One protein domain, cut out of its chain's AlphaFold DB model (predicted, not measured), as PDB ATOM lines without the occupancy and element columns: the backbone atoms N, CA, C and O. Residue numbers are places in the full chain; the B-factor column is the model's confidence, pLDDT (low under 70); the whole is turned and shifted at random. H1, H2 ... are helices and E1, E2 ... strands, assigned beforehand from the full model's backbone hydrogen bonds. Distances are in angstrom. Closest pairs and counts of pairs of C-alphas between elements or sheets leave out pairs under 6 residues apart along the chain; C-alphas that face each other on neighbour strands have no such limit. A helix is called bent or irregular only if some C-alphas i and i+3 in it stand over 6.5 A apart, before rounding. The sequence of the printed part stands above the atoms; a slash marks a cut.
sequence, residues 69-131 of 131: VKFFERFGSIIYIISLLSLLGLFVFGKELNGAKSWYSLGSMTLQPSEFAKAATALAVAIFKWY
ATOM      1  N   VAL A  69      19.114  47.787  17.666       85.69
ATOM      2  CA  VAL A  69      19.071  47.019  18.920       85.69
ATOM      3  C   VAL A  69      18.796  45.534  18.656       85.69
ATOM      4  O   VAL A  69      19.411  44.673  19.285       85.69
ATOM      5  N   LYS A  70      17.971  45.215  17.649       87.00
ATOM      6  CA  LYS A  70      17.664  43.827  17.250       87.00
ATOM      7  C   LYS A  70      18.898  43.023  16.842       87.00
ATOM      8  O   LYS A  70      18.915  41.800  16.984       87.00
ATOM      9  N   PHE A  71      19.931  43.685  16.315       89.31
ATOM     10  CA  PHE A  71      21.199  43.027  16.015       89.31
ATOM     11  C   PHE A  71      21.843  42.508  17.304       89.31
ATOM     12  O   PHE A  71      22.225  41.340  17.380       89.31
ATOM     13  N   PHE A  72      21.913  43.347  18.336       89.12
ATOM     14  CA  PHE A  72      22.513  42.980  19.616       89.12
ATOM     15  C   PHE A  72      21.703  41.914  20.353       89.12
ATOM     16  O   PHE A  72      22.299  41.022  20.945       89.12
ATOM     17  N   GLU A  73      20.372  41.936  20.259       87.25
ATOM     18  CA  GLU A  73      19.523  40.873  20.814       87.25
ATOM     19  C   GLU A  73      19.771  39.524  20.128       87.25
ATOM     20  O   GLU A  73      19.938  38.502  20.792       87.25
ATOM     21  N   ARG A  74      19.861  39.512  18.791       87.75
ATOM     22  CA  ARG A  74      20.053  38.275  18.022       87.75
ATOM     23  C   ARG A  74      21.444  37.673  18.200       87.75
ATOM     24  O   ARG A  74      21.583  36.453  18.254       87.75
ATOM     25  N   PHE A  75      22.473  38.514  18.244       90.25
ATOM     26  CA  PHE A  75      23.869  38.078  18.306       90.25
ATOM     27  C   PHE A  75      24.459  38.128  19.718       90.25
ATOM     28  O   PHE A  75      25.600  37.712  19.900       90.25
ATOM     29  N   GLY A  76      23.719  38.579  20.734       88.75
ATOM     30  CA  GLY A  76      24.254  38.794  22.079       88.75
ATOM     31  C   GLY A  76      24.830  37.538  22.730       88.75
ATOM     32  O   GLY A  76      25.919  37.597  23.296       88.75
ATOM     33  N   SER A  77      24.188  36.376  22.563       88.06
ATOM     34  CA  SER A  77      24.742  35.096  23.036       88.06
ATOM     35  C   SER A  77      26.060  34.737  22.337       88.06
ATOM     36  O   SER A  77      26.981  34.238  22.978       88.06
ATOM     37  N   ILE A  78      26.185  35.034  21.039       91.94
ATOM     38  CA  ILE A  78      27.418  34.805  20.271       91.94
ATOM     39  C   ILE A  78      28.515  35.770  20.732       91.94
ATOM     40  O   ILE A  78      29.635  35.337  20.995       91.94
ATOM     41  N   ILE A  79      28.193  37.058  20.896       92.62
ATOM     42  CA  ILE A  79      29.109  38.084  21.420       92.62
ATOM     43  C   ILE A  79      29.630  37.673  22.805       92.62
ATOM     44  O   ILE A  79      30.826  37.780  23.078       92.62
ATOM     45  N   TYR A  80      28.758  37.132  23.659       93.06
ATOM     46  CA  TYR A  80      29.128  36.620  24.973       93.06
ATOM     47  C   TYR A  80      30.088  35.432  24.897       93.06
ATOM     48  O   TYR A  80      31.151  35.477  25.516       93.06
ATOM     49  N   ILE A  81      29.785  34.414  24.088       94.44
ATOM     50  CA  ILE A  81      30.672  33.254  23.911       94.44
ATOM     51  C   ILE A  81      32.040  33.690  23.374       94.44
ATOM     52  O   ILE A  81      33.065  33.273  23.910       94.44
ATOM     53  N   ILE A  82      32.082  34.578  22.376       95.25
ATOM     54  CA  ILE A  82      33.341  35.118  21.838       95.25
ATOM     55  C   ILE A  82      34.130  35.854  22.929       95.25
ATOM     56  O   ILE A  82      35.350  35.719  22.997       95.25
ATOM     57  N   SER A  83      33.453  36.590  23.814       94.25
ATOM     58  CA  SER A  83      34.106  37.285  24.927       94.25
ATOM     59  C   SER A  83      34.691  36.331  25.976       94.25
ATOM     60  O   SER A  83      35.758  36.592  26.525       94.25
ATOM     61  N   LEU A  84      34.049  35.184  26.217       94.50
ATOM     62  CA  LEU A  84      34.592  34.145  27.091       94.50
ATOM     63  C   LEU A  84      35.785  33.443  26.445       94.50
ATOM     64  O   LEU A  84      36.805  33.233  27.098       94.50
ATOM     65  N   LEU A  85      35.691  33.120  25.155       94.88
ATOM     66  CA  LEU A  85      36.805  32.531  24.411       94.88
ATOM     67  C   LEU A  85      38.007  33.478  24.366       94.88
ATOM     68  O   LEU A  85      39.142  33.030  24.507       94.88
ATOM     69  N   SER A  86      37.776  34.786  24.232       92.69
ATOM     70  CA  SER A  86      38.854  35.774  24.270       92.69
ATOM     71  C   SER A  86      39.476  35.915  25.661       92.69
ATOM     72  O   SER A  86      40.664  36.211  25.743       92.69
ATOM     73  N   LEU A  87      38.747  35.649  26.749       92.81
ATOM     74  CA  LEU A  87      39.337  35.523  28.088       92.81
ATOM     75  C   LEU A  87      40.157  34.239  28.224       92.81
ATOM     76  O   LEU A  87      41.282  34.282  28.710       92.81
ATOM     77  N   LEU A  88      39.634  33.105  27.754       93.00
ATOM     78  CA  LEU A  88      40.358  31.831  27.782       93.00
ATOM     79  C   LEU A  88      41.638  31.876  26.940       93.00
ATOM     80  O   LEU A  88      42.652  31.289  27.313       93.00
ATOM     81  N   GLY A  89      41.639  32.628  25.841       91.38
ATOM     82  CA  GLY A  89      42.838  32.830  25.032       91.38
ATOM     83  C   GLY A  89      43.999  33.480  25.801       91.38
ATOM     84  O   GLY A  89      45.150  33.291  25.404       91.38
ATOM     85  N   LEU A  90      43.751  34.176  26.924       91.69
ATOM     86  CA  LEU A  90      44.808  34.793  27.734       91.69
ATOM     87  C   LEU A  90      45.741  33.746  28.347       91.69
ATOM     88  O   LEU A  90      46.912  34.034  28.582       91.69
ATOM     89  N   PHE A  91      45.273  32.514  28.562       88.38
ATOM     90  CA  PHE A  91      46.131  31.439  29.063       88.38
ATOM     91  C   PHE A  91      47.229  31.053  28.065       88.38
ATOM     92  O   PHE A  91      48.320  30.668  28.486       88.38
ATOM     93  N   VAL A  92      46.954  31.193  26.764       88.75
ATOM     94  CA  VAL A  92      47.865  30.799  25.679       88.75
ATOM     95  C   VAL A  92      48.628  32.001  25.122       88.75
ATOM     96  O   VAL A  92      49.846  31.946  24.987       88.75
ATOM     97  N   PHE A  93      47.924  33.097  24.826       88.06
ATOM     98  CA  PHE A  93      48.472  34.275  24.139       88.06
ATOM     99  C   PHE A  93      48.572  35.517  25.036       88.06
ATOM    100  O   PHE A  93      49.001  36.578  24.581       88.06
ATOM    101  N   GLY A  94      48.142  35.425  26.297       86.62
ATOM    102  CA  GLY A  94      48.156  36.550  27.225       86.62
ATOM    103  C   GLY A  94      49.572  36.910  27.659       86.62
ATOM    104  O   GLY A  94      50.376  36.055  28.035       86.62
ATOM    105  N   LYS A  95      49.859  38.209  27.642       85.94
ATOM    106  CA  LYS A  95      51.085  38.788  28.178       85.94
ATOM    107  C   LYS A  95      50.910  39.053  29.666       85.94
ATOM    108  O   LYS A  95      49.896  39.604  30.100       85.94
ATOM    109  N   GLU A  96      51.925  38.686  30.433       83.25
ATOM    110  CA  GLU A  96      51.983  38.988  31.855       83.25
ATOM    111  C   GLU A  96      52.460  40.429  32.061       83.25
ATOM    112  O   GLU A  96      53.527  40.827  31.591       83.25
ATOM    113  N   LEU A  97      51.631  41.230  32.725       78.88
ATOM    114  CA  LEU A  97      51.917  42.609  33.112       78.88
ATOM    115  C   LEU A  97      51.553  42.751  34.589       78.88
ATOM    116  O   LEU A  97      50.453  42.381  34.990       78.88
ATOM    117  N   ASN A  98      52.477  43.269  35.401       80.00
ATOM    118  CA  ASN A  98      52.295  43.431  36.852       80.00
ATOM    119  C   ASN A  98      51.860  42.134  37.577       80.00
ATOM    120  O   ASN A  98      51.047  42.182  38.495       80.00
ATOM    121  N   GLY A  99      52.375  40.976  37.144       79.88
ATOM    122  CA  GLY A  99      52.077  39.665  37.745       79.88
ATOM    123  C   GLY A  99      50.722  39.058  37.358       79.88
ATOM    124  O   GLY A  99      50.311  38.064  37.951       79.88
ATOM    125  N   ALA A 100      50.011  39.637  36.382       83.31
ATOM    126  CA  ALA A 100      48.740  39.112  35.888       83.31
ATOM    127  C   ALA A 100      48.717  38.990  34.354       83.31
ATOM    128  O   ALA A 100      49.113  39.906  33.626       83.31
ATOM    129  N   LYS A 101      48.207  37.859  33.846       85.88
ATOM    130  CA  LYS A 101      47.963  37.626  32.411       85.88
ATOM    131  C   LYS A 101      46.594  38.164  32.002       85.88
ATOM    132  O   LYS A 101      45.630  37.412  31.891       85.88
ATOM    133  N   SER A 102      46.523  39.471  31.771       87.81
ATOM    134  CA  SER A 102      45.250  40.164  31.501       87.81
ATOM    135  C   SER A 102      45.202  40.880  30.150       87.81
ATOM    136  O   SER A 102      44.172  41.454  29.800       87.81
ATOM    137  N   TRP A 103      46.298  40.862  29.385       90.19
ATOM    138  CA  TRP A 103      46.467  41.713  28.207       90.19
ATOM    139  C   TRP A 103      46.960  40.937  26.992       90.19
ATOM    140  O   TRP A 103      47.882  40.129  27.092       90.19
ATOM    141  N   TYR A 104      46.414  41.257  25.820       91.19
ATOM    142  CA  TYR A 104      47.021  40.910  24.539       91.19
ATOM    143  C   TYR A 104      47.910  42.053  24.057       91.19
ATOM    144  O   TYR A 104      47.498  43.213  24.060       91.19
ATOM    145  N   SER A 105      49.132  41.728  23.632       87.62
ATOM    146  CA  SER A 105      50.076  42.695  23.066       87.62
ATOM    147  C   SER A 105      49.981  42.658  21.542       87.62
ATOM    148  O   SER A 105      50.310  41.649  20.928       87.62
ATOM    149  N   LEU A 106      49.559  43.762  20.933       84.75
ATOM    150  CA  LEU A 106      49.480  43.967  19.486       84.75
ATOM    151  C   LEU A 106      50.524  45.025  19.098       84.75
ATOM    152  O   LEU A 106      50.207  46.193  18.877       84.75
ATOM    153  N   GLY A 107      51.801  44.629  19.101       82.25
ATOM    154  CA  GLY A 107      52.920  45.548  18.870       82.25
ATOM    155  C   GLY A 107      52.988  46.652  19.932       82.25
ATOM    156  O   GLY A 107      53.217  46.363  21.107       82.25
ATOM    157  N   SER A 108      52.782  47.905  19.516       77.69
ATOM    158  CA  SER A 108      52.764  49.095  20.384       77.69
ATOM    159  C   SER A 108      51.434  49.320  21.115       77.69
ATOM    160  O   SER A 108      51.355  50.194  21.982       77.69
ATOM    161  N   MET A 109      50.397  48.546  20.778       81.88
ATOM    162  CA  MET A 109      49.067  48.620  21.375       81.88
ATOM    163  C   MET A 109      48.815  47.405  22.263       81.88
ATOM    164  O   MET A 109      49.312  46.306  22.017       81.88
ATOM    165  N   THR A 110      48.006  47.591  23.296       87.44
ATOM    166  CA  THR A 110      47.579  46.509  24.179       87.44
ATOM    167  C   THR A 110      46.064  46.480  24.239       87.44
ATOM    168  O   THR A 110      45.431  47.521  24.403       87.44
ATOM    169  N   LEU A 111      45.484  45.291  24.113       89.38
ATOM    170  CA  LEU A 111      44.043  45.084  24.160       89.38
ATOM    171  C   LEU A 111      43.699  44.224  25.371       89.38
ATOM    172  O   LEU A 111      44.272  43.152  25.558       89.38
ATOM    173  N   GLN A 112      42.765  44.707  26.189       91.69
ATOM    174  CA  GLN A 112      42.309  44.019  27.390       91.69
ATOM    175  C   GLN A 112      40.967  43.317  27.122       91.69
ATOM    176  O   GLN A 112      39.941  43.987  26.982       91.69
ATOM    177  N   PRO A 113      40.927  41.974  27.067       90.44
ATOM    178  CA  PRO A 113      39.702  41.239  26.736       90.44
ATOM    179  C   PRO A 113      38.590  41.419  27.767       90.44
ATOM    180  O   PRO A 113      37.410  41.388  27.418       90.44
ATOM    181  N   SER A 114      38.946  41.651  29.035       91.94
ATOM    182  CA  SER A 114      37.970  41.819  30.114       91.94
ATOM    183  C   SER A 114      37.075  43.045  29.938       91.94
ATOM    184  O   SER A 114      35.952  43.042  30.435       91.94
ATOM    185  N   GLU A 115      37.524  44.073  29.213       90.88
ATOM    186  CA  GLU A 115      36.678  45.225  28.881       90.88
ATOM    187  C   GLU A 115      35.511  44.809  27.976       90.88
ATOM    188  O   GLU A 115      34.357  45.131  28.262       90.88
ATOM    189  N   PHE A 116      35.783  43.986  26.958       91.19
ATOM    190  CA  PHE A 116      34.749  43.422  26.089       91.19
ATOM    191  C   PHE A 116      33.841  42.446  26.841       91.19
ATOM    192  O   PHE A 116      32.623  42.482  26.667       91.19
ATOM    193  N   ALA A 117      34.408  41.606  27.711       93.69
ATOM    194  CA  ALA A 117      33.640  40.637  28.487       93.69
ATOM    195  C   ALA A 117      32.632  41.297  29.441       93.69
ATOM    196  O   ALA A 117      31.519  40.789  29.583       93.69
ATOM    197  N   LYS A 118      32.957  42.449  30.046       93.25
ATOM    198  CA  LYS A 118      32.003  43.214  30.871       93.25
ATOM    199  C   LYS A 118      30.775  43.644  30.065       93.25
ATOM    200  O   LYS A 118      29.649  43.381  30.481       93.25
ATOM    201  N   ALA A 119      30.990  44.256  28.900       91.62
ATOM    202  CA  ALA A 119      29.902  44.702  28.029       91.62
ATOM    203  C   ALA A 119      29.077  43.519  27.493       91.62
ATOM    204  O   ALA A 119      27.848  43.544  27.538       91.62
ATOM    205  N   ALA A 120      29.746  42.451  27.052       92.19
ATOM    206  CA  ALA A 120      29.097  41.249  26.537       92.19
ATOM    207  C   ALA A 120      28.272  40.518  27.610       92.19
ATOM    208  O   ALA A 120      27.177  40.041  27.324       92.19
ATOM    209  N   THR A 121      28.756  40.471  28.854       92.44
ATOM    210  CA  THR A 121      28.016  39.885  29.983       92.44
ATOM    211  C   THR A 121      26.778  40.712  30.317       92.44
ATOM    212  O   THR A 121      25.703  40.146  30.495       92.44
ATOM    213  N   ALA A 122      26.894  42.045  30.354       91.50
ATOM    214  CA  ALA A 122      25.745  42.922  30.571       91.50
ATOM    215  C   ALA A 122      24.666  42.719  29.492       91.50
ATOM    216  O   ALA A 122      23.484  42.606  29.817       91.50
ATOM    217  N   LEU A 123      25.079  42.591  28.225       90.50
ATOM    218  CA  LEU A 123      24.181  42.280  27.113       90.50
ATOM    219  C   LEU A 123      23.527  40.897  27.263       90.50
ATOM    220  O   LEU A 123      22.317  40.773  27.096       90.50
ATOM    221  N   ALA A 124      24.295  39.862  27.614       90.25
ATOM    222  CA  ALA A 124      23.774  38.508  27.798       90.25
ATOM    223  C   ALA A 124      22.738  38.426  28.929       90.25
ATOM    224  O   ALA A 124      21.680  37.823  28.755       90.25
ATOM    225  N   VAL A 125      23.014  39.073  30.067       89.12
ATOM    226  CA  VAL A 125      22.078  39.151  31.199       89.12
ATOM    227  C   VAL A 125      20.815  39.915  30.810       89.12
ATOM    228  O   VAL A 125      19.719  39.504  31.188       89.12
ATOM    229  N   ALA A 126      20.948  40.998  30.037       87.94
ATOM    230  CA  ALA A 126      19.796  41.732  29.531       87.94
ATOM    231  C   ALA A 126      18.904  40.820  28.679       87.94
ATOM    232  O   ALA A 126      17.723  40.702  28.980       87.94
ATOM    233  N   ILE A 127      19.462  40.108  27.697       84.44
ATOM    234  CA  ILE A 127      18.693  39.215  26.813       84.44
ATOM    235  C   ILE A 127      18.027  38.079  27.595       84.44
ATOM    236  O   ILE A 127      16.855  37.798  27.371       84.44
ATOM    237  N   PHE A 128      18.740  37.457  28.541       77.69
ATOM    238  CA  PHE A 128      18.178  36.378  29.356       77.69
ATOM    239  C   PHE A 128      16.967  36.834  30.179       77.69
ATOM    240  O   PHE A 128      16.015  36.083  30.326       77.69
ATOM    241  N   LYS A 129      16.976  38.072  30.692       68.50
ATOM    242  CA  LYS A 129      15.863  38.619  31.483       68.50
ATOM    243  C   LYS A 129      14.600  38.905  30.650       68.50
ATOM    244  O   LYS A 129      13.529  39.066  31.227       68.50
ATOM    245  N   TRP A 130      14.722  39.022  29.329       56.22
ATOM    246  CA  TRP A 130      13.607  39.327  28.425       56.22
ATOM    247  C   TRP A 130      12.855  38.085  27.910       56.22
ATOM    248  O   TRP A 130      11.864  38.252  27.200       56.22
ATOM    249  N   TYR A 131      13.294  36.874  28.270       47.53
ATOM    250  CA  TYR A 131      12.653  35.599  27.924       47.53
ATOM    251  C   TYR A 131      12.061  34.931  29.168       47.53
ATOM    252  O   TYR A 131      10.974  34.325  29.043       47.53
TER     253      TYR A 131
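This is residues 69 to 131 of the 131 residues of the protein "Rod shape-determining protein RodA" of Nonlabens ulvanivorans (UniProt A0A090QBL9). Two long helices, H1 and H3, pack on each other and run opposite ways as the shaft of a rod, and a small head at one end holds the antiparallel sheet E1 - E2 - E3 with the short H2 over E2. H1 has a kink of 58 degrees near residue 76. The 63 printed residues have three named helices and three strands in the order H1 H2 E1 E2 E3 H3, a mixed class of helices and strands. The whole is loose, with a radius of gyration of the C-alphas of 13.7 A and spans of 41 by 20 by 16 A.

H1, residues 69 to 88, touches H3, residues 113 to 129, opposite ways at a steep tilt of 45 degrees; their closest C-alphas, of Tyr 80 and Ala 120, are 4.9 A apart. H1 and H2, residues 90 to 93, meet only through their link. H2 is on the sheet, over E2, residues 100 to 106, at a height over the sheet of 7.8 A; their closest C-alphas, of Leu 90 and Lys 101, are 6.3 A apart. E1, residues 95 to 97, E2 and E3, residues 109 to 111, form a meander, each strand the antiparallel neighbour of the one before. The pairing is staggered: E2 pairs with E1 over residues 100 to 103, with N 95 and O 103 at 2.8 A, and with E3 over residues 104 to 106, with N 106 and O 109 at 2.8 A. Both pairs are hairpins. H3 only grazes the sheet, with residues 113 to 114. O i to N i+4 pairs are within hydrogen-bond range in 14 of 16 for H1 and 12 of 13 for H3; H2 is too short for such a pair.

H1 begins at C-alpha 69 (19.071, 47.019, 18.920) and is 27.6 A long; it is irregular, with C-alphas 74 and 77 7.6 A apart. H2 measures 5.2 A, E1 6.3 A, E2 17.1 A and E3 6.7 A. H3, 24.4 A, ends at C-alpha 129 (15.863, 38.619, 31.483).

The two C-alphas farthest apart, of Ser 108 and Tyr 131, are 43.0 A apart. The printed part has no cut, and its five links are tight. Mean pLDDT of the printed part is 87.3; residues 129 to 131 are under 70.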